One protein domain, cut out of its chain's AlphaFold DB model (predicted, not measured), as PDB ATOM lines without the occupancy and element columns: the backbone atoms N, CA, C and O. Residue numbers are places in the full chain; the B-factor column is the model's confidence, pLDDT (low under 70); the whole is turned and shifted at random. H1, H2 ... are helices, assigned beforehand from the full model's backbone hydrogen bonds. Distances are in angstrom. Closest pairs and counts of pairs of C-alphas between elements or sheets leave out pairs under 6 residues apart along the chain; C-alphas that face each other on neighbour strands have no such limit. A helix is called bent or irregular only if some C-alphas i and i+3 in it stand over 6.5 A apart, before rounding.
ATOM      1  N   SER A  37      17.354   4.314 -63.982       76.25
ATOM      2  CA  SER A  37      17.610   2.896 -64.266       76.25
ATOM      3  C   SER A  37      16.355   2.016 -64.277       76.25
ATOM      4  O   SER A  37      16.436   0.843 -64.635       76.25
ATOM      5  N   HIS A  38      15.207   2.535 -63.838       75.12
ATOM      6  CA  HIS A  38      13.993   1.745 -63.642       75.12
ATOM      7  C   HIS A  38      12.980   1.966 -64.766       75.12
ATOM      8  O   HIS A  38      12.720   3.103 -65.162       75.12
ATOM      9  N   SER A  39      12.363   0.876 -65.236       84.12
ATOM     10  CA  SER A  39      11.241   0.930 -66.178       84.12
ATOM     11  C   SER A  39      10.051   1.691 -65.579       84.12
ATOM     12  O   SER A  39       9.879   1.736 -64.358       84.12
ATOM     13  N   LEU A  40       9.204   2.275 -66.436       80.62
ATOM     14  CA  LEU A  40       8.040   3.074 -66.018       80.62
ATOM     15  C   LEU A  40       7.153   2.349 -64.992       80.62
ATOM     16  O   LEU A  40       6.742   2.944 -63.998       80.62
ATOM     17  N   ALA A  41       6.918   1.049 -65.186       83.50
ATOM     18  CA  ALA A  41       6.121   0.240 -64.267       83.50
ATOM     19  C   ALA A  41       6.751   0.141 -62.865       83.50
ATOM     20  O   ALA A  41       6.053   0.253 -61.858       83.50
ATOM     21  N   LEU A  42       8.074  -0.017 -62.789       82.75
ATOM     22  CA  LEU A  42       8.783  -0.119 -61.516       82.75
ATOM     23  C   LEU A  42       8.823   1.232 -60.783       82.75
ATOM     24  O   LEU A  42       8.712   1.270 -59.561       82.75
ATOM     25  N   GLN A  43       8.916   2.349 -61.514       82.44
ATOM     26  CA  GLN A  43       8.822   3.690 -60.923       82.44
ATOM     27  C   GLN A  43       7.455   3.932 -60.273       82.44
ATOM     28  O   GLN A  43       7.399   4.399 -59.137       82.44
ATOM     29  N   ILE A  44       6.366   3.568 -60.959       84.56
ATOM     30  CA  ILE A  44       4.997   3.696 -60.437       84.56
ATOM     31  C   ILE A  44       4.815   2.820 -59.192       84.56
ATOM     32  O   ILE A  44       4.291   3.287 -58.185       84.56
ATOM     33  N   LEU A  45       5.305   1.576 -59.225       87.19
ATOM     34  CA  LEU A  45       5.227   0.663 -58.085       87.19
ATOM     35  C   LEU A  45       5.969   1.213 -56.856       87.19
ATOM     36  O   LEU A  45       5.427   1.221 -55.752       87.19
ATOM     37  N   ILE A  46       7.189   1.727 -57.047       85.62
ATOM     38  CA  ILE A  46       7.981   2.343 -55.972       85.62
ATOM     39  C   ILE A  46       7.294   3.605 -55.441       85.62
ATOM     40  O   ILE A  46       7.309   3.844 -54.234       85.62
ATOM     41  N   PHE A  47       6.678   4.408 -56.310       83.94
ATOM     42  CA  PHE A  47       5.949   5.608 -55.904       83.94
ATOM     43  C   PHE A  47       4.737   5.267 -55.027       83.94
ATOM     44  O   PHE A  47       4.588   5.832 -53.943       83.94
ATOM     45  N   ILE A  48       3.932   4.282 -55.445       87.44
ATOM     46  CA  ILE A  48       2.785   3.777 -54.675       87.44
ATOM     47  C   ILE A  48       3.233   3.219 -53.322       87.44
ATOM     48  O   ILE A  48       2.492   3.346 -52.358       87.44
ATOM     49  N   LEU A  49       4.433   2.642 -53.216       86.62
ATOM     50  CA  LEU A  49       4.957   2.128 -51.949       86.62
ATOM     51  C   LEU A  49       5.545   3.229 -51.044       86.62
ATOM     52  O   LEU A  49       5.407   3.174 -49.822       86.62
ATOM     53  N   LYS A  50       6.182   4.252 -51.627       85.19
ATOM     54  CA  LYS A  50       6.774   5.384 -50.891       85.19
ATOM     55  C   LYS A  50       5.727   6.306 -50.273       85.19
ATOM     56  O   LYS A  50       5.980   6.870 -49.212       85.19
ATOM     57  N   LEU A  51       4.579   6.477 -50.920       87.06
ATOM     58  CA  LEU A  51       3.547   7.422 -50.490       87.06
ATOM     59  C   LEU A  51       2.884   7.013 -49.150       87.06
ATOM     60  O   LEU A  51       2.830   7.849 -48.247       87.06
ATOM     61  N   PRO A  52       2.495   5.742 -48.925       86.31
ATOM     62  CA  PRO A  52       2.071   5.246 -47.617       86.31
ATOM     63  C   PRO A  52       3.156   5.369 -46.552       86.31
ATOM     64  O   PRO A  52       2.858   5.764 -45.429       86.31
ATOM     65  N   ALA A  53       4.417   5.076 -46.894       87.00
ATOM     66  CA  ALA A  53       5.528   5.227 -45.959       87.00
ATOM     67  C   ALA A  53       5.689   6.687 -45.503       87.00
ATOM     68  O   ALA A  53       5.918   6.935 -44.322       87.00
ATOM     69  N   LEU A  54       5.496   7.652 -46.411       85.00
ATOM     70  CA  LEU A  54       5.500   9.079 -46.091       85.00
ATOM     71  C   LEU A  54       4.359   9.450 -45.135       85.00
ATOM     72  O   LEU A  54       4.592  10.157 -44.157       85.00
ATOM     73  N   ILE A  55       3.143   8.946 -45.383       85.31
ATOM     74  CA  ILE A  55       1.991   9.158 -44.493       85.31
ATOM     75  C   ILE A  55       2.280   8.580 -43.106       85.31
ATOM     76  O   ILE A  55       2.035   9.255 -42.113       85.31
ATOM     77  N   LEU A  56       2.844   7.372 -43.035       85.62
ATOM     78  CA  LEU A  56       3.208   6.728 -41.774       85.62
ATOM     79  C   LEU A  56       4.239   7.552 -40.993       85.62
ATOM     80  O   LEU A  56       4.117   7.732 -39.787       85.62
ATOM     81  N   PHE A  57       5.253   8.070 -41.689       84.44
ATOM     82  CA  PHE A  57       6.287   8.903 -41.082       84.44
ATOM     83  C   PHE A  57       5.712  10.219 -40.553       84.44
ATOM     84  O   PHE A  57       6.113  10.701 -39.496       84.44
ATOM     85  N   LEU A  58       4.744  10.787 -41.277       82.25
ATOM     86  CA  LEU A  58       4.064  12.006 -40.874       82.25
ATOM     87  C   LEU A  58       3.172  11.763 -39.652       82.25
ATOM     88  O   LEU A  58       3.263  12.527 -38.699       82.25
ATOM     89  N   THR A  59       2.366  10.694 -39.630       80.94
ATOM     90  CA  THR A  59       1.477  10.370 -38.497       80.94
ATOM     91  C   THR A  59       2.239   9.966 -37.238       80.94
ATOM     92  O   THR A  59       1.809  10.300 -36.138       80.94
ATOM     93  N   LEU A  60       3.388   9.304 -37.385       82.38
ATOM     94  CA  LEU A  60       4.295   8.980 -36.281       82.38
ATOM     95  C   LEU A  60       5.171  10.166 -35.857       82.38
ATOM     96  O   LEU A  60       5.923  10.046 -34.888       82.38
ATOM     97  N   SER A  61       5.090  11.304 -36.555       84.31
ATOM     98  CA  SER A  61       5.858  12.491 -36.200       84.31
ATOM     99  C   SER A  61       5.518  12.924 -34.766       84.31
ATOM    100  O   SER A  61       4.344  13.172 -34.463       84.31
ATOM    101  N   PRO A  62       6.525  13.096 -33.887       79.12
ATOM    102  CA  PRO A  62       6.326  13.551 -32.510       79.12
ATOM    103  C   PRO A  62       5.533  14.859 -32.423       79.12
ATOM    104  O   PRO A  62       4.814  15.098 -31.457       79.12
ATOM    105  N   VAL A  63       5.631  15.694 -33.458       82.81
ATOM    106  CA  VAL A  63       4.918  16.968 -33.557       82.81
ATOM    107  C   VAL A  63       3.405  16.760 -33.562       82.81
ATOM    108  O   VAL A  63       2.699  17.468 -32.850       82.81
ATOM    109  N   ILE A  64       2.897  15.774 -34.310       83.19
ATOM    110  CA  ILE A  64       1.453  15.509 -34.381       83.19
ATOM    111  C   ILE A  64       0.930  15.036 -33.025       83.19
ATOM    112  O   ILE A  64      -0.114  15.508 -32.580       83.19
ATOM    113  N   PHE A  65       1.682  14.183 -32.327       84.06
ATOM    114  CA  PHE A  65       1.336  13.759 -30.969       84.06
ATOM    115  C   PHE A  65       1.284  14.929 -29.985       84.06
ATOM    116  O   PHE A  65       0.337  15.021 -29.206       84.06
ATOM    117  N   ILE A  66       2.261  15.838 -30.037       87.06
ATOM    118  CA  ILE A  66       2.288  17.026 -29.175       87.06
ATOM    119  C   ILE A  66       1.083  17.925 -29.463       87.06
ATOM    120  O   ILE A  66       0.397  18.332 -28.529       87.06
ATOM    121  N   VAL A  67       0.796  18.211 -30.736       88.12
ATOM    122  CA  VAL A  67      -0.352  19.045 -31.123       88.12
ATOM    123  C   VAL A  67      -1.657  18.407 -30.655       88.12
ATOM    124  O   VAL A  67      -2.446  19.076 -29.997       88.12
ATOM    125  N   MET A  68      -1.850  17.112 -30.917       88.38
ATOM    126  CA  MET A  68      -3.040  16.368 -30.500       88.38
ATOM    127  C   MET A  68      -3.210  16.372 -28.974       88.38
ATOM    128  O   MET A  68      -4.312  16.587 -28.469       88.38
ATOM    129  N   PHE A  69      -2.119  16.192 -28.227       91.94
ATOM    130  CA  PHE A  69      -2.121  16.249 -26.768       91.94
ATOM    131  C   PHE A  69      -2.492  17.641 -26.248       91.94
ATOM    132  O   PHE A  69      -3.361  17.759 -25.390       91.94
ATOM    133  N   ILE A  70      -1.899  18.705 -26.796       92.94
ATOM    134  CA  ILE A  70      -2.233  20.086 -26.423       92.94
ATOM    135  C   ILE A  70      -3.709  20.376 -26.714       92.94
ATOM    136  O   ILE A  70      -4.397  20.928 -25.861       92.94
ATOM    137  N   THR A  71      -4.220  19.974 -27.882       93.12
ATOM    138  CA  THR A  71      -5.639  20.163 -28.218       93.12
ATOM    139  C   THR A  71      -6.569  19.393 -27.287       93.12
ATOM    140  O   THR A  71      -7.615  19.921 -26.926       93.12
ATOM    141  N   LEU A  72      -6.183  18.188 -26.856       93.56
ATOM    142  CA  LEU A  72      -6.934  17.411 -25.869       93.56
ATOM    143  C   LEU A  72      -6.965  18.128 -24.512       93.56
ATOM    144  O   LEU A  72      -8.023  18.230 -23.910       93.56
ATOM    145  N   VAL A  73      -5.821  18.638 -24.047       94.75
ATOM    146  CA  VAL A  73      -5.698  19.316 -22.745       94.75
ATOM    147  C   VAL A  73      -6.440  20.652 -22.717       94.75
ATOM    148  O   VAL A  73      -7.005  20.997 -21.692       94.75
ATOM    149  N   ILE A  74      -6.427  21.414 -23.815       92.62
ATOM    150  CA  ILE A  74      -7.123  22.709 -23.902       92.62
ATOM    151  C   ILE A  74      -8.629  22.526 -24.122       92.62
ATOM    152  O   ILE A  74      -9.417  23.361 -23.692       92.62
ATOM    153  N   GLY A  75      -9.024  21.481 -24.853       87.94
ATOM    154  CA  GLY A  75     -10.423  21.208 -25.172       87.94
ATOM    155  C   GLY A  75     -11.214  20.521 -24.054       87.94
ATOM    156  O   GLY A  75     -12.440  20.482 -24.153       87.94
ATOM    157  N   LEU A  76     -10.533  19.967 -23.043       76.31
ATOM    158  CA  LEU A  76     -11.118  19.351 -21.847       76.31
ATOM    159  C   LEU A  76     -11.344  20.397 -20.747       76.31
ATOM    160  O   LEU A  76     -12.435  20.361 -20.137       76.31
TER     161      LEU A  76
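Overview. This is residues 37 to 76 of the 76 residues of an uncharacterized protein of Psychroflexus salarius (UniProt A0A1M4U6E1). What shape does the printed part take? It is an extended, slender piece of two helices end to end, H1 and then H2, with a bend of the path at the tight link between them; the two helices make a wide corner and do not fold back on each other. What is it made of? The printed part has 40 residues with two named helices, H1 then H2, and no named strand, and its class is all helix. How large is it? It is extended, with a radius of gyration of the C-alphas of 16.8 A, and its C-alphas span 53 by 13 by 7 A, only just a rod.

Arrangement. How does the first helix, H1, residues 40 to 59, stand to the second, H2, residues 62 to 75? They are close but not clearly touching, with 1 pair of C-alphas within 8 A, those of Leu 58 and Ile 64 at 7.8 A. Which way do they run? They run the same way, at a steep tilt of 42 degrees, and their centres are 27.4 A apart. What do the backbone N and O atoms show? In H2 every O i to N i+4 pair is within hydrogen-bond range; in H1 14 of 16 are.

Along the chain. Where does H1 lie? It begins at C-alpha 40, at (8.040, 3.074, -66.018), and measures 29.2 A from first to last C-alpha. It is neither bent nor irregular, but only just: C-alphas 49 and 52 are 6.1 A apart. Where does H2 lie? It begins at C-alpha 62, at (6.326, 13.551, -32.510), and ends at C-alpha 75, at (-10.423, 21.208, -25.172), 19.8 A away.

Size, cuts and confidence. How far does the printed part reach? The two C-alphas farthest apart are those of Ser 37 and Leu 76, at 53.8 A, and Leu 76 is the chain's last residue. What stands free? Residues 39 to 45, of which 40 to 45 belong to H1, and residues 47 to 76, of which 47 to 59 belong to H1 and 62 to 75 to H2, stand free. Is there a cut or low confidence? The printed part has no cut, and no printed residue is under 70; the mean pLDDT of the printed part is 85.3.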